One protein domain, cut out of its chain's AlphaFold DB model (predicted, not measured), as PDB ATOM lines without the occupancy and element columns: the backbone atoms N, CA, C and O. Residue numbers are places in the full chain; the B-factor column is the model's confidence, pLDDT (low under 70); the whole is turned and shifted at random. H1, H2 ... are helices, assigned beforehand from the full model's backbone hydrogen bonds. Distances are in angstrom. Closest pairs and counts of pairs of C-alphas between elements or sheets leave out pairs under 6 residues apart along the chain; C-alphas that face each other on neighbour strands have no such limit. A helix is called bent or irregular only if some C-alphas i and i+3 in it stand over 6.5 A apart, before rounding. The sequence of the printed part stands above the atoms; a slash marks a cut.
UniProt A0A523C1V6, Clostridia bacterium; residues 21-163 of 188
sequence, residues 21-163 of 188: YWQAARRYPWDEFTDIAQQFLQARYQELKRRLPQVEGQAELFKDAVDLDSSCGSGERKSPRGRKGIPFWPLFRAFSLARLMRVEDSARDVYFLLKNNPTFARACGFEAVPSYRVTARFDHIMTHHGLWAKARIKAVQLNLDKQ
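What this domain is: This is residues 21 to 163 of the 188 residues of a protein of Clostridia bacterium (UniProt A0A523C1V6). Helix H3 is at the core of a helical body, with H1, H4 and H5 packed around it; H6 reaches from H4 to H2, and H2 and H7 lie side by side over part of their lengths, running opposite ways, on the other side of H3 from H4 and H5. Residues 48 to 60, the last turn of H2 and the first part of a long link, stick out of this body, and the link then folds back to H3. The printed part has 143 residues with seven named helices, H1 to H7 in order along the chain, and no named strand; its class is all helix. It is compact, with a radius of gyration of the C-alphas of 15.9 A and spans of 50 by 35 by 29 A.

How they stand to each other: H1, residues 21 to 27, touches H5, residues 118 to 124, at a shallow tilt of 26 degrees, the same way; the closest C-alphas, of Trp 22 and Ala 123, are 5.3 A apart. H2, residues 30 to 51, has a kink of 34 degrees near residue 37 and is irregular, with C-alphas 32 and 35 7.6 A apart. With residues 33 to 40 alone it touches H7, residues 147 to 161, at a shallow tilt of 10 degrees, opposite ways; the closest C-alphas, of Ile 36 and Leu 147, are 6.5 A apart. H3, residues 88 to 100, is the hub, touching H1, H4, H5 and H6. Its residues 94 to 98 touch H4, residues 107 to 116, about perpendicular at 88 degrees, and the C-alphas of Phe 95 and Val 110 are closest at 6.4 A. H4 and H5 touch only at the corner, where the C-alphas of Leu 114 and Ala 121 are closest at 5.2 A. H6, residues 132 to 144, touches H4, with the C-alphas of Ala 107 and Ala 136 closest at 5.1 A. The helix packing is mostly crossed, the helices standing at large angles to each other: leaving out H4 and H5, which touch only at the corner, 2 of the 8 pairs of helices that touch are at a shallow tilt. Every O i to N i+4 pair is within hydrogen-bond range in H1, H4, H5, H6 and H7, against 15 of 18 in H2 and 7 of 9 in H3.

Where its parts are: H1 begins at C-alpha 21 (596.285, 460.310, 391.415). H2 is 31.0 A long from first to last C-alpha, H3 18.7 A, H6 18.0 A and H7 20.8 A. H3 begins at C-alpha 88 (600.001, 442.949, 392.692), and H7 ends at C-alpha 161 (596.182, 457.043, 412.970).

The domain as a whole: The C-alphas of Val 55 and Gln 163 are the two farthest apart, 51.8 A. The printed part has no cut. The link from H2 to H3, 36 residues, is long. The mean pLDDT of the printed part is 79.2, and residues 52 to 84 and residue 163 are under 70.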
ATOM      1  N   TYR A  21     595.942 461.733 391.345       81.81
ATOM      2  CA  TYR A  21     596.285 460.310 391.415       81.81
ATOM      3  C   TYR A  21     597.795 460.049 391.385       81.81
ATOM      4  O   TYR A  21     598.229 459.046 391.938       81.81
ATOM      5  N   TRP A  22     598.597 460.941 390.799       83.75
ATOM      6  CA  TRP A  22     600.059 460.870 390.871       83.75
ATOM      7  C   TRP A  22     600.549 461.167 392.285       83.75
ATOM      8  O   TRP A  22     601.338 460.406 392.845       83.75
ATOM      9  N   GLN A  23     600.024 462.226 392.899       83.94
ATOM     10  CA  GLN A  23     600.346 462.566 394.284       83.94
ATOM     11  C   GLN A  23     599.914 461.456 395.243       83.94
ATOM     12  O   GLN A  23     600.699 461.050 396.098       83.94
ATOM     13  N   ALA A  24     598.706 460.914 395.071       85.12
ATOM     14  CA  ALA A  24     598.217 459.793 395.863       85.12
ATOM     15  C   ALA A  24     599.068 458.531 395.645       85.12
ATOM     16  O   ALA A  24     599.469 457.893 396.615       85.12
ATOM     17  N   ALA A  25     599.427 458.199 394.401       85.00
ATOM     18  CA  ALA A  25     600.290 457.058 394.107       85.00
ATOM     19  C   ALA A  25     601.683 457.174 394.749       85.00
ATOM     20  O   ALA A  25     602.232 456.157 395.162       85.00
ATOM     21  N   ARG A  26     602.248 458.383 394.865       83.38
ATOM     22  CA  ARG A  26     603.592 458.598 395.433       83.38
ATOM     23  C   ARG A  26     603.609 458.771 396.950       83.38
ATOM     24  O   ARG A  26     604.563 458.345 397.586       83.38
ATOM     25  N   ARG A  27     602.604 459.439 397.522       84.38
ATOM     26  CA  ARG A  27     602.596 459.833 398.944       84.38
ATOM     27  C   ARG A  27     601.878 458.844 399.850       84.38
ATOM     28  O   ARG A  27     602.107 458.859 401.055       84.38
ATOM     29  N   TYR A  28     600.978 458.030 399.305       85.94
ATOM     30  CA  TYR A  28     600.230 457.079 400.115       85.94
ATOM     31  C   TYR A  28     601.145 455.936 400.594       85.94
ATOM     32  O   TYR A  28     601.936 455.424 399.798       85.94
ATOM     33  N   PRO A  29     601.059 455.517 401.871       89.12
ATOM     34  CA  PRO A  29     601.941 454.503 402.442       89.12
ATOM     35  C   PRO A  29     601.508 453.093 402.005       89.12
ATOM     36  O   PRO A  29     600.884 452.349 402.759       89.12
ATOM     37  N   TRP A  30     601.797 452.727 400.753       87.81
ATOM     38  CA  TRP A  30     601.392 451.441 400.169       87.81
ATOM     39  C   TRP A  30     602.012 450.229 400.873       87.81
ATOM     40  O   TRP A  30     601.384 449.174 400.913       87.81
ATOM     41  N   ASP A  31     603.200 450.384 401.452       90.12
ATOM     42  CA  ASP A  31     603.948 449.290 402.088       90.12
ATOM     43  C   ASP A  31     603.251 448.745 403.345       90.12
ATOM     44  O   ASP A  31     603.436 447.591 403.732       90.12
ATOM     45  N   GLU A  32     602.333 449.524 403.921       90.50
ATOM     46  CA  GLU A  32     601.459 449.087 405.013       90.50
ATOM     47  C   GLU A  32     600.542 447.926 404.590       90.50
ATOM     48  O   GLU A  32     599.988 447.237 405.435       90.50
ATOM     49  N   PHE A  33     600.364 447.681 403.288       93.44
ATOM     50  CA  PHE A  33     599.505 446.622 402.740       93.44
ATOM     51  C   PHE A  33     600.279 445.351 402.353       93.44
ATOM     52  O   PHE A  33     599.767 444.503 401.616       93.44
ATOM     53  N   THR A  34     601.522 445.206 402.816       93.88
ATOM     54  CA  THR A  34     602.377 444.032 402.562       93.88
ATOM     55  C   THR A  34     601.743 442.724 403.040       93.88
ATOM     56  O   THR A  34     601.825 441.710 402.349       93.88
ATOM     57  N   ASP A  35     601.018 442.748 404.155       94.62
ATOM     58  CA  ASP A  35     600.217 441.627 404.656       94.62
ATOM     59  C   ASP A  35     599.106 441.204 403.681       94.62
ATOM     60  O   ASP A  35     598.870 440.010 403.472       94.62
ATOM     61  N   ILE A  36     598.435 442.167 403.042       95.38
ATOM     62  CA  ILE A  36     597.438 441.903 401.996       95.38
ATOM     63  C   ILE A  36     598.115 441.309 400.758       95.38
ATOM     64  O   ILE A  36     597.583 440.366 400.167       95.38
ATOM     65  N   ALA A  37     599.297 441.809 400.386       93.38
ATOM     66  CA  ALA A  37     600.084 441.270 399.278       93.38
ATOM     67  C   ALA A  37     600.474 439.802 399.518       93.38
ATOM     68  O   ALA A  37     600.290 438.954 398.642       93.38
ATOM     69  N   GLN A  38     600.947 439.478 400.724       92.12
ATOM     70  CA  GLN A  38     601.287 438.111 401.125       92.12
ATOM     71  C   GLN A  38     600.061 437.189 401.092       92.12
ATOM     72  O   GLN A  38     600.111 436.117 400.485       92.12
ATOM     73  N   GLN A  39     598.930 437.627 401.659       93.44
ATOM     74  CA  GLN A  39     597.675 436.864 401.622       93.44
ATOM     75  C   GLN A  39     597.178 436.644 400.188       93.44
ATOM     76  O   GLN A  39     596.709 435.556 399.856       93.44
ATOM     77  N   PHE A  40     597.324 437.636 399.307       94.62
ATOM     78  CA  PHE A  40     597.000 437.494 397.889       94.62
ATOM     79  C   PHE A  40     597.870 436.430 397.207       94.62
ATOM     80  O   PHE A  40     597.352 435.584 396.473       94.62
ATOM     81  N   LEU A  41     599.186 436.447 397.440       90.69
ATOM     82  CA  LEU A  41     600.102 435.455 396.873       90.69
ATOM     83  C   LEU A  41     599.761 434.043 397.363       90.69
ATOM     84  O   LEU A  41     599.708 433.112 396.555       90.69
ATOM     85  N   GLN A  42     599.450 433.899 398.651       90.12
ATOM     86  CA  GLN A  42     599.019 432.635 399.241       90.12
ATOM     87  C   GLN A  42     597.701 432.138 398.626       90.12
ATOM     88  O   GLN A  42     597.620 430.987 398.191       90.12
ATOM     89  N   ALA A  43     596.691 433.002 398.519       90.81
ATOM     90  CA  ALA A  43     595.405 432.686 397.898       90.81
ATOM     91  C   ALA A  43     595.573 432.249 396.434       90.81
ATOM     92  O   ALA A  43     595.047 431.219 396.001       90.81
ATOM     93  N   ARG A  44     596.391 432.984 395.674       88.94
ATOM     94  CA  ARG A  44     596.732 432.649 394.287       88.94
ATOM     95  C   ARG A  44     597.402 431.278 394.185       88.94
ATOM     96  O   ARG A  44     597.082 430.515 393.270       88.94
ATOM     97  N   TYR A  45     598.322 430.967 395.096       85.50
ATOM     98  CA  TYR A  45     598.999 429.672 395.140       85.50
ATOM     99  C   TYR A  45     598.016 428.531 395.424       85.50
ATOM    100  O   TYR A  45     598.012 427.528 394.709       85.50
ATOM    101  N   GLN A  46     597.125 428.698 396.404       86.81
ATOM    102  CA  GLN A  46     596.102 427.703 396.733       86.81
ATOM    103  C   GLN A  46     595.170 427.426 395.548       86.81
ATOM    104  O   GLN A  46     594.894 426.268 395.231       86.81
ATOM    105  N   GLU A  47     594.722 428.464 394.840       86.69
ATOM    106  CA  GLU A  47     593.891 428.299 393.644       86.69
ATOM    107  C   GLU A  47     594.627 427.597 392.500       86.69
ATOM    108  O   GLU A  47     594.014 426.834 391.754       86.69
ATOM    109  N   LEU A  48     595.935 427.834 392.352       82.69
ATOM    110  CA  LEU A  48     596.753 427.125 391.372       82.69
ATOM    111  C   LEU A  48     596.882 425.644 391.744       82.69
ATOM    112  O   LEU A  48     596.657 424.790 390.889       82.69
ATOM    113  N   LYS A  49     597.166 425.343 393.017       79.25
ATOM    114  CA  LYS A  49     597.276 423.973 393.537       79.25
ATOM    115  C   LYS A  49     595.975 423.190 393.356       79.25
ATOM    116  O   LYS A  49     596.021 422.047 392.930       79.25
ATOM    117  N   ARG A  50     594.816 423.816 393.591       78.62
ATOM    118  CA  ARG A  50     593.493 423.201 393.356       78.62
ATOM    119  C   ARG A  50     593.213 422.880 391.884       78.62
ATOM    120  O   ARG A  50     592.358 422.049 391.606       78.62
ATOM    121  N   ARG A  51     593.874 423.569 390.947       71.25
ATOM    122  CA  ARG A  51     593.696 423.387 389.494       71.25
ATOM    123  C   ARG A  51     594.668 422.384 388.883       71.25
ATOM    124  O   ARG A  51     594.438 421.946 387.760       71.25
ATOM    125  N   LEU A  52     595.766 422.074 389.568       64.94
ATOM    126  CA  LEU A  52     596.717 421.058 389.134       64.94
ATOM    127  C   LEU A  52     596.204 419.677 389.579       64.94
ATOM    128  O   LEU A  52     595.808 419.540 390.736       64.94
ATOM    129  N   PRO A  53     596.219 418.651 388.708       54.41
ATOM    130  CA  PRO A  53     596.077 417.277 389.174       54.41
ATOM    131  C   PRO A  53     597.199 416.979 390.180       54.41
ATOM    132  O   PRO A  53     598.323 417.458 390.003       54.41
ATOM    133  N   GLN A  54     596.892 416.239 391.251       48.78
ATOM    134  CA  GLN A  54     597.879 415.776 392.230       48.78
ATOM    135  C   GLN A  54     598.909 414.886 391.522       48.78
ATOM    136  O   GLN A  54     598.707 413.689 391.373       48.78
ATOM    137  N   VAL A  55     600.002 415.476 391.047       45.97
ATOM    138  CA  VAL A  55     601.206 414.736 390.674       45.97
ATOM    139  C   VAL A  55     602.195 414.979 391.803       45.97
ATOM    140  O   VAL A  55     602.647 416.106 392.020       45.97
ATOM    141  N   GLU A  56     602.431 413.935 392.590       36.81
ATOM    142  CA  GLU A  56     603.358 413.928 393.718       36.81
ATOM    143  C   GLU A  56     604.760 414.356 393.242       36.81
ATOM    144  O   GLU A  56     605.271 413.827 392.257       36.81
ATOM    145  N   GLY A  57     605.365 415.361 393.896       47.09
ATOM    146  CA  GLY A  57     606.780 415.715 393.685       47.09
ATOM    147  C   GLY A  57     607.147 417.194 393.469       47.09
ATOM    148  O   GLY A  57     608.329 417.509 393.445       47.09
ATOM    149  N   GLN A  58     606.209 418.144 393.351       48.38
ATOM    150  CA  GLN A  58     606.554 419.552 393.022       48.38
ATOM    151  C   GLN A  58     606.721 420.505 394.224       48.38
ATOM    152  O   GLN A  58     606.737 421.725 394.049       48.38
ATOM    153  N   ALA A  59     606.848 419.982 395.447       45.41
ATOM    154  CA  ALA A  59     606.981 420.802 396.660       45.41
ATOM    155  C   ALA A  59     608.287 421.631 396.712       45.41
ATOM    156  O   ALA A  59     608.322 422.669 397.365       45.41
ATOM    157  N   GLU A  60     609.326 421.227 395.976       45.69
ATOM    158  CA  GLU A  60     610.619 421.930 395.898       45.69
ATOM    159  C   GLU A  60     610.627 423.113 394.903       45.69
ATOM    160  O   GLU A  60     611.544 423.923 394.922       45.69
ATOM    161  N   LEU A  61     609.606 423.277 394.046       46.31
ATOM    162  CA  LEU A  61     609.660 424.211 392.903       46.31
ATOM    163  C   LEU A  61     609.290 425.678 393.233       46.31
ATOM    164  O   LEU A  61     609.282 426.526 392.343       46.31
ATOM    165  N   PHE A  62     608.907 425.977 394.479       47.53
ATOM    166  CA  PHE A  62     608.333 427.280 394.860       47.53
ATOM    167  C   PHE A  62     608.859 427.850 396.186       47.53
ATOM    168  O   PHE A  62     608.277 428.805 396.704       47.53
ATOM    169  N   LYS A  63     609.955 427.304 396.733       42.16
ATOM    170  CA  LYS A  63     610.596 427.836 397.952       42.16
ATOM    171  C   LYS A  63     611.132 429.268 397.771       42.16
ATOM    172  O   LYS A  63     611.177 430.011 398.742       42.16
ATOM    173  N   ASP A  64     611.359 429.714 396.536       37.00
ATOM    174  CA  ASP A  64     611.856 431.064 396.215       37.00
ATOM    175  C   ASP A  64     610.773 432.169 396.243       37.00
ATOM    176  O   ASP A  64     610.961 433.252 395.688       37.00
ATOM    177  N   ALA A  65     609.590 431.921 396.818       43.66
ATOM    178  CA  ALA A  65     608.491 432.899 396.872       43.66
ATOM    179  C   ALA A  65     608.564 433.868 398.071       43.66
ATOM    180  O   ALA A  65     607.749 434.789 398.159       43.66
ATOM    181  N   VAL A  66     609.520 433.675 398.980       41.34
ATOM    182  CA  VAL A  66     609.715 434.477 400.195       41.34
ATOM    183  C   VAL A  66     611.005 435.277 400.091       41.34
ATOM    184  O   VAL A  66     611.994 434.951 400.713       41.34
ATOM    185  N   ASP A  67     610.971 436.322 399.273       34.22
ATOM    186  CA  ASP A  67     611.871 437.473 399.386       34.22
ATOM    187  C   ASP A  67     611.096 438.666 398.824       34.22
ATOM    188  O   ASP A  67     611.193 439.036 397.650       34.22
ATOM    189  N   LEU A  68     610.209 439.196 399.666       44.16
ATOM    190  CA  LEU A  68     609.551 440.477 399.456       44.16
ATOM    191  C   LEU A  68     610.474 441.549 400.044       44.16
ATOM    192  O   LEU A  68     610.140 442.148 401.061       44.16
ATOM    193  N   ASP A  69     611.662 441.708 399.461       32.69
ATOM    194  CA  ASP A  69     612.580 442.767 399.868       32.69
ATOM    195  C   ASP A  69     612.324 444.044 399.061       32.69
ATOM    196  O   ASP A  69     612.034 444.028 397.858       32.69
ATOM    197  N   SER A  70     612.386 445.145 399.792       46.00
ATOM    198  CA  SER A  70     612.198 446.521 399.375       46.00
ATOM    199  C   SER A  70     613.166 446.910 398.266       46.00
ATOM    200  O   SER A  70     614.339 447.156 398.517       46.00
ATOM    201  N   SER A  71     612.661 447.095 397.049       32.25
ATOM    202  CA  SER A  71     613.168 448.136 396.156       32.25
ATOM    203  C   SER A  71     612.204 448.347 394.995       32.25
ATOM    204  O   SER A  71     611.692 447.396 394.401       32.25
ATOM    205  N   CYS A  72     611.973 449.606 394.631       38.69
ATOM    206  CA  CYS A  72     611.511 449.959 393.296       38.69
ATOM    207  C   CYS A  72     612.559 449.481 392.275       38.69
ATOM    208  O   CYS A  72     613.448 450.231 391.892       38.69
ATOM    209  N   GLY A  73     612.465 448.219 391.852       29.66
ATOM    210  CA  GLY A  73     613.399 447.599 390.922       29.66
ATOM    211  C   GLY A  73     612.816 446.327 390.316       29.66
ATOM    212  O   GLY A  73     612.616 445.330 391.000       29.66
ATOM    213  N   SER A  74     612.511 446.412 389.022       40.69
ATOM    214  CA  SER A  74     612.349 445.335 388.036       40.69
ATOM    215  C   SER A  74     612.641 443.907 388.526       40.69
ATOM    216  O   SER A  74     613.795 443.495 388.639       40.69
ATOM    217  N   GLY A  75     611.593 443.106 388.720       34.97
ATOM    218  CA  GLY A  75     611.756 441.699 389.078       34.97
ATOM    219  C   GLY A  75     610.443 440.945 389.227       34.97
ATOM    220  O   GLY A  75     610.208 440.319 390.257       34.97
ATOM    221  N   GLU A  76     609.561 440.983 388.221       45.91
ATOM    222  CA  GLU A  76     608.443 440.035 388.163       45.91
ATOM    223  C   GLU A  76     609.011 438.605 388.112       45.91
ATOM    224  O   GLU A  76     609.416 438.122 387.051       45.91
ATOM    225  N   ARG A  77     609.062 437.923 389.264       39.81
ATOM    226  CA  ARG A  77     609.532 436.536 389.361       39.81
ATOM    227  C   ARG A  77     608.681 435.665 388.433       39.81
ATOM    228  O   ARG A  77     607.478 435.477 388.640       39.81
ATOM    229  N   LYS A  78     609.305 435.189 387.351       37.41
ATOM    230  CA  LYS A  78     608.683 434.310 386.357       37.41
ATOM    231  C   LYS A  78     608.360 432.992 387.050       37.41
ATOM    232  O   LYS A  78     609.226 432.406 387.688       37.41
ATOM    233  N   SER A  79     607.125 432.503 386.915       44.34
ATOM    234  CA  SER A  79     606.854 431.120 387.329       44.34
ATOM    235  C   SER A  79     607.760 430.168 386.529       44.34
ATOM    236  O   SER A  79     608.076 430.492 385.380       44.34
ATOM    237  N   PRO A  80     608.095 428.974 387.042       39.81
ATOM    238  CA  PRO A  80     608.890 427.975 386.314       39.81
ATOM    239  C   PRO A  80     608.289 427.542 384.957       39.81
ATOM    240  O   PRO A  80     608.961 426.925 384.142       39.81
ATOM    241  N   ARG A  81     607.036 427.923 384.654       44.84
ATOM    242  CA  ARG A  81     606.380 427.778 383.339       44.84
ATOM    243  C   ARG A  81     606.458 429.025 382.439       44.84
ATOM    244  O   ARG A  81     605.687 429.141 381.490       44.84
ATOM    245  N   GLY A  82     607.286 430.014 382.765       43.16
ATOM    246  CA  GLY A  82     607.447 431.248 381.985       43.16
ATOM    247  C   GLY A  82     606.251 432.214 382.013       43.16
ATOM    248  O   GLY A  82     606.310 433.278 381.400       43.16
ATOM    249  N   ARG A  83     605.160 431.903 382.733       53.66
ATOM    250  CA  ARG A  83     604.040 432.847 382.904       53.66
ATOM    251  C   ARG A  83     604.459 434.014 383.796       53.66
ATOM    252  O   ARG A  83     604.894 433.790 384.930       53.66
ATOM    253  N   LYS A  84     604.271 435.236 383.283       62.69
ATOM    254  CA  LYS A  84     604.412 436.485 384.042       62.69
ATOM    255  C   LYS A  84     603.490 436.463 385.268       62.69
ATOM    256  O   LYS A  84     602.394 435.890 385.230       62.69
ATOM    257  N   GLY A  85     603.972 437.023 386.374       77.62
ATOM    258  CA  GLY A  85     603.205 437.165 387.608       77.62
ATOM    259  C   GLY A  85     601.955 438.027 387.409       77.62
ATOM    260  O   GLY A  85     601.804 438.696 386.393       77.62
ATOM    261  N   ILE A  86     601.035 437.999 388.375       87.31
ATOM    262  CA  ILE A  86     600.029 439.063 388.468       87.31
ATOM    263  C   ILE A  86     600.721 440.231 389.187       87.31
ATOM    264  O   ILE A  86     601.169 440.008 390.316       87.31
ATOM    265  N   PRO A  87     600.831 441.427 388.578       91.50
ATOM    266  CA  PRO A  87     601.513 442.567 389.186       91.50
ATOM    267  C   PRO A  87     600.659 443.145 390.320       91.50
ATOM    268  O   PRO A  87     599.829 444.025 390.096       91.50
ATOM    269  N   PHE A  88     600.836 442.614 391.535       94.44
ATOM    270  CA  PHE A  88     600.001 442.949 392.692       94.44
ATOM    271  C   PHE A  88     599.989 444.452 392.973       94.44
ATOM    272  O   PHE A  88     598.918 445.046 392.969       94.44
ATOM    273  N   TRP A  89     601.156 445.074 393.173       94.56
ATOM    274  CA  TRP A  89     601.229 446.478 393.586       94.56
ATOM    275  C   TRP A  89     600.636 447.444 392.556       94.56
ATOM    276  O   TRP A  89     599.779 448.241 392.942       94.56
ATOM    277  N   PRO A  90     600.984 447.358 391.255       95.06
ATOM    278  CA  PRO A  90     600.365 448.219 390.255       95.06
ATOM    279  C   PRO A  90     598.850 448.041 390.143       95.06
ATOM    280  O   PRO A  90     598.121 449.027 390.047       95.06
ATOM    281  N   LEU A  91     598.345 446.802 390.213       95.75
ATOM    282  CA  LEU A  91     596.901 446.549 390.190       95.75
ATOM    283  C   LEU A  91     596.220 447.051 391.465       95.75
ATOM    284  O   LEU A  91     595.195 447.722 391.384       95.75
ATOM    285  N   PHE A  92     596.799 446.801 392.635       95.56
ATOM    286  CA  PHE A  92     596.262 447.268 393.909       95.56
ATOM    287  C   PHE A  92     596.143 448.796 393.943       95.56
ATOM    288  O   PHE A  92     595.091 449.322 394.318       95.56
ATOM    289  N   ARG A  93     597.170 449.508 393.461       94.38
ATOM    290  CA  ARG A  93     597.140 450.965 393.277       94.38
ATOM    291  C   ARG A  93     596.068 451.380 392.278       94.38
ATOM    292  O   ARG A  93     595.266 452.247 392.601       94.38
ATOM    293  N   ALA A  94     595.992 450.733 391.115       94.81
ATOM    294  CA  ALA A  94     595.010 451.072 390.085       94.81
ATOM    295  C   ALA A  94     593.567 450.970 390.587       94.81
ATOM    296  O   ALA A  94     592.807 451.922 390.452       94.81
ATOM    297  N   PHE A  95     593.200 449.859 391.229       95.06
ATOM    298  CA  PHE A  95     591.864 449.686 391.808       95.06
ATOM    299  C   PHE A  95     591.591 450.663 392.959       95.06
ATOM    300  O   PHE A  95     590.471 451.141 393.114       95.06
ATOM    301  N   SER A  96     592.597 450.975 393.779       92.62
ATOM    302  CA  SER A  96     592.435 451.918 394.895       92.62
ATOM    303  C   SER A  96     592.282 453.363 394.415       92.62
ATOM    304  O   SER A  96     591.463 454.107 394.945       92.62
ATOM    305  N   LEU A  97     593.037 453.765 393.393       91.00
ATOM    306  CA  LEU A  97     593.009 455.119 392.841       91.00
ATOM    307  C   LEU A  97     591.819 455.342 391.900       91.00
ATOM    308  O   LEU A  97     591.263 456.437 391.898       91.00
ATOM    309  N   ALA A  98     591.384 454.321 391.153       91.12
ATOM    310  CA  ALA A  98     590.192 454.394 390.303       91.12
ATOM    311  C   ALA A  98     588.945 454.805 391.109       91.12
ATOM    312  O   ALA A  98     588.207 455.698 390.689       91.12
ATOM    313  N   ARG A  99     588.797 454.262 392.326       86.44
ATOM    314  CA  ARG A  99     587.766 454.657 393.306       86.44
ATOM    315  C   ARG A  99     587.795 456.142 393.630       86.44
ATOM    316  O   ARG A  99     586.763 456.807 393.634       86.44
ATOM    317  N   LEU A 100     588.986 456.678 393.895       84.12
ATOM    318  CA  LEU A 100     589.152 458.098 394.212       84.12
ATOM    319  C   LEU A 100     588.843 458.993 393.007       84.12
ATOM    320  O   LEU A 100     588.399 460.127 393.173       84.12
ATOM    321  N   MET A 101     589.025 458.469 391.795       83.62
ATOM    322  CA  MET A 101     588.640 459.121 390.545       83.62
ATOM    323  C   MET A 101     587.153 458.950 390.196       83.62
ATOM    324  O   MET A 101     586.734 459.423 389.143       83.62
ATOM    325  N   ARG A 102     586.352 458.315 391.069       82.00
ATOM    326  CA  ARG A 102     584.926 458.008 390.856       82.00
ATOM    327  C   ARG A 102     584.659 457.146 389.616       82.00
ATOM    328  O   ARG A 102     583.593 457.245 389.015       82.00
ATOM    329  N   VAL A 103     585.626 456.318 389.232       81.62
ATOM    330  CA  VAL A 103     585.425 455.274 388.225       81.62
ATOM    331  C   VAL A 103     584.786 454.075 388.916       81.62
ATOM    332  O   VAL A 103     585.145 453.765 390.051       81.62
ATOM    333  N   GLU A 104     583.827 453.430 388.253       74.06
ATOM    334  CA  GLU A 104     583.187 452.223 388.776       74.06
ATOM    335  C   GLU A 104     584.223 451.126 389.074       74.06
ATOM    336  O   GLU A 104     585.235 450.969 388.391       74.06
ATOM    337  N   ASP A 105     583.975 450.364 390.137       70.31
ATOM    338  CA  ASP A 105     584.953 449.448 390.736       70.31
ATOM    339  C   ASP A 105     585.122 448.123 389.989       70.31
ATOM    340  O   ASP A 105     585.813 447.223 390.476       70.31
ATOM    341  N   SER A 106     584.484 447.958 388.830       87.88
ATOM    342  CA  SER A 106     584.567 446.695 388.114       87.88
ATOM    343  C   SER A 106     585.956 446.513 387.496       87.88
ATOM    344  O   SER A 106     586.594 447.451 387.006       87.88
ATOM    345  N   ALA A 107     586.424 445.265 387.435       91.88
ATOM    346  CA  ALA A 107     587.676 444.945 386.751       91.88
ATOM    347  C   ALA A 107     587.704 445.403 385.281       91.88
ATOM    348  O   ALA A 107     588.782 445.610 384.716       91.88
ATOM    349  N   ARG A 108     586.532 445.551 384.652       93.50
ATOM    350  CA  ARG A 108     586.387 446.044 383.283       93.50
ATOM    351  C   ARG A 108     586.701 447.533 383.198       93.50
ATOM    352  O   ARG A 108     587.477 447.921 382.326       93.50
ATOM    353  N   ASP A 109     586.167 448.330 384.110       92.38
ATOM    354  CA  ASP A 109     586.335 449.785 384.103       92.38
ATOM    355  C   ASP A 109     587.766 450.170 384.463       92.38
ATOM    356  O   ASP A 109     588.385 450.973 383.766       92.38
ATOM    357  N   VAL A 110     588.351 449.500 385.459       93.88
ATOM    358  CA  VAL A 110     589.767 449.684 385.812       93.88
ATOM    359  C   VAL A 110     590.679 449.294 384.648       93.88
ATOM    360  O   VAL A 110     591.636 450.008 384.342       93.88
ATOM    361  N   TYR A 111     590.385 448.196 383.946       95.31
ATOM    362  CA  TYR A 111     591.137 447.823 382.746       95.31
ATOM    363  C   TYR A 111     591.013 448.875 381.633       95.31
ATOM    364  O   TYR A 111     592.021 449.234 381.022       95.31
ATOM    365  N   PHE A 112     589.810 449.393 381.373       93.94
ATOM    366  CA  PHE A 112     589.620 450.451 380.381       93.94
ATOM    367  C   PHE A 112     590.338 451.742 380.766       93.94
ATOM    368  O   PHE A 112     590.975 452.348 379.905       93.94
ATOM    369  N   LEU A 113     590.300 452.131 382.041       92.94
ATOM    370  CA  LEU A 113     591.037 453.280 382.549       92.94
ATOM    371  C   LEU A 113     592.541 453.118 382.303       92.94
ATOM    372  O   LEU A 113     593.168 454.015 381.751       92.94
ATOM    373  N   LEU A 114     593.111 451.958 382.640       93.69
ATOM    374  CA  LEU A 114     594.528 451.672 382.403       93.69
ATOM    375  C   LEU A 114     594.893 451.706 380.916       93.69
ATOM    376  O   LEU A 114     595.940 452.238 380.553       93.69
ATOM    377  N   LYS A 115     594.034 451.155 380.053       93.69
ATOM    378  CA  LYS A 115     594.275 451.099 378.607       93.69
ATOM    379  C   LYS A 115     594.186 452.476 377.943       93.69
ATOM    380  O   LYS A 115     594.974 452.765 377.050       93.69
ATOM    381  N   ASN A 116     593.232 453.305 378.366       92.19
ATOM    382  CA  ASN A 116     592.951 454.601 377.741       92.19
ATOM    383  C   ASN A 116     593.714 455.765 378.394       92.19
ATOM    384  O   ASN A 116     593.787 456.844 377.813       92.19
ATOM    385  N   ASN A 117     594.291 455.568 379.584       91.81
ATOM    386  CA  ASN A 117     595.044 456.590 380.301       91.81
ATOM    387  C   ASN A 117     596.465 456.098 380.658       91.81
ATOM    388  O   ASN A 117     596.708 455.613 381.769       91.81
ATOM    389  N   PRO A 118     597.448 456.274 379.753       90.56
ATOM    390  CA  PRO A 118     598.823 455.829 379.985       90.56
ATOM    391  C   PRO A 118     599.526 456.606 381.106       90.56
ATOM    392  O   PRO A 118     600.469 456.098 381.712       90.56
ATOM    393  N   THR A 119     599.095 457.835 381.414       90.00
ATOM    394  CA  THR A 119     599.641 458.590 382.555       90.00
ATOM    395  C   THR A 119     599.206 457.992 383.888       90.00
ATOM    396  O   THR A 119     600.016 457.904 384.805       90.00
ATOM    397  N   PHE A 120     597.967 457.504 383.974       91.56
ATOM    398  CA  PHE A 120     597.462 456.772 385.131       91.56
ATOM    399  C   PHE A 120     598.136 455.403 385.280       91.56
ATOM    400  O   PHE A 120     598.550 455.042 386.382       91.56
ATOM    401  N   ALA A 121     598.319 454.670 384.177       92.75
ATOM    402  CA  ALA A 121     599.047 453.401 384.197       92.75
ATOM    403  C   ALA A 121     600.484 453.577 384.725       92.75
ATOM    404  O   ALA A 121     600.908 452.838 385.616       92.75
ATOM    405  N   ARG A 122     601.197 454.611 384.255       91.31
ATOM    406  CA  ARG A 122     602.530 454.966 384.766       91.31
ATOM    407  C   ARG A 122     602.508 455.352 386.245       91.31
ATOM    408  O   ARG A 122     603.333 454.840 386.993       91.31
ATOM    409  N   ALA A 123     601.541 456.162 386.685       90.06
ATOM    410  CA  ALA A 123     601.393 456.532 388.098       90.06
ATOM    411  C   ALA A 123     601.221 455.303 389.007       90.06
ATOM    412  O   ALA A 123     601.785 455.237 390.096       90.06
ATOM    413  N   CYS A 124     600.470 454.299 388.547       91.31
ATOM    414  CA  CYS A 124     600.283 453.050 389.282       91.31
ATOM    415  C   CYS A 124     601.548 452.171 389.301       91.31
ATOM    416  O   CYS A 124     601.652 451.289 390.150       91.31
ATOM    417  N   GLY A 125     602.518 452.418 388.416       91.88
ATOM    418  CA  GLY A 125     603.760 451.650 388.306       91.88
ATOM    419  C   GLY A 125     603.726 450.546 387.246       91.88
ATOM    420  O   GLY A 125     604.451 449.564 387.377       91.88
ATOM    421  N   PHE A 126     602.878 450.660 386.218       91.75
ATOM    422  CA  PHE A 126     602.909 449.734 385.084       91.75
ATOM    423  C   PHE A 126     603.964 450.145 384.051       91.75
ATOM    424  O   PHE A 126     603.899 451.245 383.505       91.75
ATOM    425  N   GLU A 127     604.862 449.220 383.708       86.38
ATOM    426  CA  GLU A 127     605.700 449.313 382.499       86.38
ATOM    427  C   GLU A 127     604.890 448.972 381.240       86.38
ATOM    428  O   GLU A 127     605.010 449.618 380.203       86.38
ATOM    429  N   ALA A 128     604.012 447.971 381.349       88.69
ATOM    430  CA  ALA A 128     603.059 447.582 380.320       88.69
ATOM    431  C   ALA A 128     601.716 447.226 380.967       88.69
ATOM    432  O   ALA A 128     601.663 446.551 381.997       88.69
ATOM    433  N   VAL A 129     600.619 447.666 380.350       90.31
ATOM    434  CA  VAL A 129     599.268 447.396 380.858       90.31
ATOM    435  C   VAL A 129     598.962 445.894 380.740       90.31
ATOM    436  O   VAL A 129     599.109 445.324 379.653       90.31
ATOM    437  N   PRO A 130     598.531 445.222 381.824       91.38
ATOM    438  CA  PRO A 130     598.200 443.806 381.779       91.38
ATOM    439  C   PRO A 130     596.925 443.557 380.967       91.38
ATOM    440  O   PRO A 130     596.059 444.419 380.822       91.38
ATOM    441  N   SER A 131     596.771 442.331 380.463       92.44
ATOM    442  CA  SER A 131     595.532 441.932 379.784       92.44
ATOM    443  C   SER A 131     594.321 441.982 380.724       92.44
ATOM    444  O   SER A 131     594.446 441.708 381.920       92.44
ATOM    445  N   TYR A 132     593.125 442.185 380.162       94.75
ATOM    446  CA  TYR A 132     591.865 442.149 380.918       94.75
ATOM    447  C   TYR A 132     591.718 440.889 381.786       94.75
ATOM    448  O   TYR A 132     591.303 440.973 382.938       94.75
ATOM    449  N   ARG A 133     592.120 439.715 381.275       93.25
ATOM    450  CA  ARG A 133     592.055 438.451 382.031       93.25
ATOM    451  C   ARG A 133     592.882 438.495 383.316       93.25
ATOM    452  O   ARG A 133     592.471 437.904 384.309       93.25
ATOM    453  N   VAL A 134     594.031 439.168 383.302       92.81
ATOM    454  CA  VAL A 134     594.890 439.324 384.486       92.81
ATOM    455  C   VAL A 134     594.233 440.270 385.489       92.81
ATOM    456  O   VAL A 134     594.137 439.916 386.662       92.81
ATOM    457  N   THR A 135     593.709 441.406 385.025       94.25
ATOM    458  CA  THR A 135     592.979 442.375 385.860       94.25
ATOM    459  C   THR A 135     591.750 441.744 386.521       94.25
ATOM    460  O   THR A 135     591.592 441.825 387.736       94.25
ATOM    461  N   ALA A 136     590.925 441.030 385.751       95.12
ATOM    462  CA  ALA A 136     589.750 440.329 386.265       95.12
ATOM    463  C   ALA A 136     590.123 439.206 387.241       95.12
ATOM    464  O   ALA A 136     589.446 438.996 388.245       95.12
ATOM    465  N   ARG A 137     591.220 438.484 386.983       93.56
ATOM    466  CA  ARG A 137     591.682 437.425 387.886       93.56
ATOM    467  C   ARG A 137     592.169 437.980 389.221       93.56
ATOM    468  O   ARG A 137     591.916 437.357 390.246       93.56
ATOM    469  N   PHE A 138     592.862 439.115 389.195       95.50
ATOM    470  CA  PHE A 138     593.285 439.822 390.399       95.50
ATOM    471  C   PHE A 138     592.080 440.220 391.253       95.50
ATOM    472  O   PHE A 138     592.014 439.839 392.420       95.50
ATOM    473  N   ASP A 139     591.105 440.900 390.649       95.75
ATOM    474  CA  ASP A 139     589.898 441.354 391.343       95.75
ATOM    475  C   ASP A 139     589.075 440.189 391.914       95.75
ATOM    476  O   ASP A 139     588.627 440.227 393.059       95.75
ATOM    477  N   HIS A 140     588.969 439.094 391.158       95.31
ATOM    478  CA  HIS A 140     588.331 437.863 391.611       95.31
ATOM    479  C   HIS A 140     588.991 437.294 392.875       95.31
ATOM    480  O   HIS A 140     588.290 437.014 393.843       95.31
ATOM    481  N   ILE A 141     590.322 437.154 392.899       94.50
ATOM    482  CA  ILE A 141     591.044 436.648 394.082       94.50
ATOM    483  C   ILE A 141     590.847 437.607 395.264       94.50
ATOM    484  O   ILE A 141     590.510 437.179 396.366       94.50
ATOM    485  N   MET A 142     591.004 438.912 395.035       96.31
ATOM    486  CA  MET A 142     590.833 439.925 396.078       96.31
ATOM    487  C   MET A 142     589.421 439.913 396.683       96.31
ATOM    488  O   MET A 142     589.265 440.091 397.893       96.31
ATOM    489  N   THR A 143     588.405 439.671 395.856       95.19
ATOM    490  CA  THR A 143     587.000 439.597 396.271       95.19
ATOM    491  C   THR A 143     586.691 438.292 396.995       95.19
ATOM    492  O   THR A 143     586.198 438.325 398.121       95.19
ATOM    493  N   HIS A 144     587.019 437.140 396.402       95.75
ATOM    494  CA  HIS A 144     586.680 435.829 396.967       95.75
ATOM    495  C   HIS A 144     587.354 435.546 398.308       95.75
ATOM    496  O   HIS A 144     586.769 434.868 399.147       95.75
ATOM    497  N   HIS A 145     588.559 436.077 398.527       95.31
ATOM    498  CA  HIS A 145     589.295 435.905 399.783       95.31
ATOM    499  C   HIS A 145     589.078 437.068 400.767       95.31
ATOM    500  O   HIS A 145     589.772 437.171 401.778       95.31
ATOM    501  N   GLY A 146     588.132 437.974 400.480       96.06
ATOM    502  CA  GLY A 146     587.785 439.104 401.354       96.06
ATOM    503  C   GLY A 146     588.906 440.134 401.539       96.06
ATOM    504  O   GLY A 146     588.846 440.968 402.445       96.06
ATOM    505  N   LEU A 147     589.934 440.105 400.690       96.88
ATOM    506  CA  LEU A 147     591.114 440.963 400.798       96.88
ATOM    507  C   LEU A 147     590.773 442.428 400.526       96.88
ATOM    508  O   LEU A 147     591.338 443.310 401.164       96.88
ATOM    509  N   TRP A 148     589.791 442.700 399.658       95.25
ATOM    510  CA  TRP A 148     589.289 444.063 399.475       95.25
ATOM    511  C   TRP A 148     588.685 444.650 400.750       95.25
ATOM    512  O   TRP A 148     588.920 445.816 401.058       95.25
ATOM    513  N   ALA A 149     587.919 443.858 401.505       94.44
ATOM    514  CA  ALA A 149     587.325 444.322 402.753       94.44
ATOM    515  C   ALA A 149     588.408 444.614 403.801       94.44
ATOM    516  O   ALA A 149     588.398 445.688 404.402       94.44
ATOM    517  N   LYS A 150     589.385 443.710 403.943       95.94
ATOM    518  CA  LYS A 150     590.542 443.900 404.830       95.94
ATOM    519  C   LYS A 150     591.346 445.148 404.463       95.94
ATOM    520  O   LYS A 150     591.623 445.970 405.331       95.94
ATOM    521  N   ALA A 151     591.650 445.335 403.178       94.50
ATOM    522  CA  ALA A 151     592.365 446.511 402.694       94.50
ATOM    523  C   ALA A 151     591.606 447.815 402.996       94.50
ATOM    524  O   ALA A 151     592.211 448.790 403.428       94.50
ATOM    525  N   ARG A 152     590.276 447.844 402.839       92.31
ATOM    526  CA  ARG A 152     589.476 449.033 403.179       92.31
ATOM    527  C   ARG A 152     589.523 449.363 404.669       92.31
ATOM    528  O   ARG A 152     589.733 450.521 405.009       92.31
ATOM    529  N   ILE A 153     589.357 448.368 405.541       93.62
ATOM    530  CA  ILE A 153     589.442 448.568 406.997       93.62
ATOM    531  C   ILE A 153     590.820 449.121 407.369       93.62
ATOM    532  O   ILE A 153     590.911 450.115 408.084       93.62
ATOM    533  N   LYS A 154     591.882 448.534 406.806       93.00
ATOM    534  CA  LYS A 154     593.256 448.978 407.040       93.00
ATOM    535  C   LYS A 154     593.503 450.406 406.551       93.00
ATOM    536  O   LYS A 154     594.099 451.200 407.264       93.00
ATOM    537  N   ALA A 155     592.996 450.764 405.371       89.88
ATOM    538  CA  ALA A 155     593.084 452.129 404.857       89.88
ATOM    539  C   ALA A 155     592.392 453.142 405.785       89.88
ATOM    540  O   ALA A 155     592.931 454.216 406.033       89.88
ATOM    541  N   VAL A 156     591.222 452.796 406.336       89.12
ATOM    542  CA  VAL A 156     590.523 453.648 407.309       89.12
ATOM    543  C   VAL A 156     591.336 453.799 408.594       89.12
ATOM    544  O   VAL A 156     591.496 454.920 409.060       89.12
ATOM    545  N   GLN A 157     591.886 452.710 409.134       89.56
ATOM    546  CA  GLN A 157     592.735 452.752 410.333       89.56
ATOM    547  C   GLN A 157     593.966 453.638 410.120       89.56
ATOM    548  O   GLN A 157     594.192 454.557 410.896       89.56
ATOM    549  N   LEU A 158     594.680 453.462 409.004       87.69
ATOM    550  CA  LEU A 158     595.830 454.301 408.659       87.69
ATOM    551  C   LEU A 158     595.463 455.785 408.555       87.69
ATOM    552  O   LEU A 158     596.232 456.642 408.986       87.69
ATOM    553  N   ASN A 159     594.297 456.096 407.987       83.50
ATOM    554  CA  ASN A 159     593.820 457.472 407.885       83.50
ATOM    555  C   ASN A 159     593.492 458.069 409.263       83.50
ATOM    556  O   ASN A 159     593.781 459.243 409.489       83.50
ATOM    557  N   LEU A 160     592.919 457.277 410.176       84.25
ATOM    558  CA  LEU A 160     592.659 457.696 411.555       84.25
ATOM    559  C   LEU A 160     593.970 457.936 412.316       84.25
ATOM    560  O   LEU A 160     594.139 459.005 412.902       84.25
ATOM    561  N   ASP A 161     594.910 456.995 412.241       84.12
ATOM    562  CA  ASP A 161     596.182 457.043 412.970       84.12
ATOM    563  C   ASP A 161     597.071 458.196 412.496       84.12
ATOM    564  O   ASP A 161     597.632 458.941 413.297       84.12
ATOM    565  N   LYS A 162     597.174 458.384 411.175       76.94
ATOM    566  CA  LYS A 162     597.999 459.445 410.576       76.94
ATOM    567  C   LYS A 162     597.284 460.801 410.554       76.94
ATOM    568  O   LYS A 162     597.823 461.754 409.996       76.94
ATOM    569  N   GLN A 163     596.068 460.885 411.109       65.75
ATOM    570  CA  GLN A 163     595.164 462.038 411.005       65.75
ATOM    571  C   GLN A 163     594.990 462.535 409.560       65.75
ATOM    572  O   GLN A 163     594.672 463.698 409.306       65.75
TER     573      GLN A 163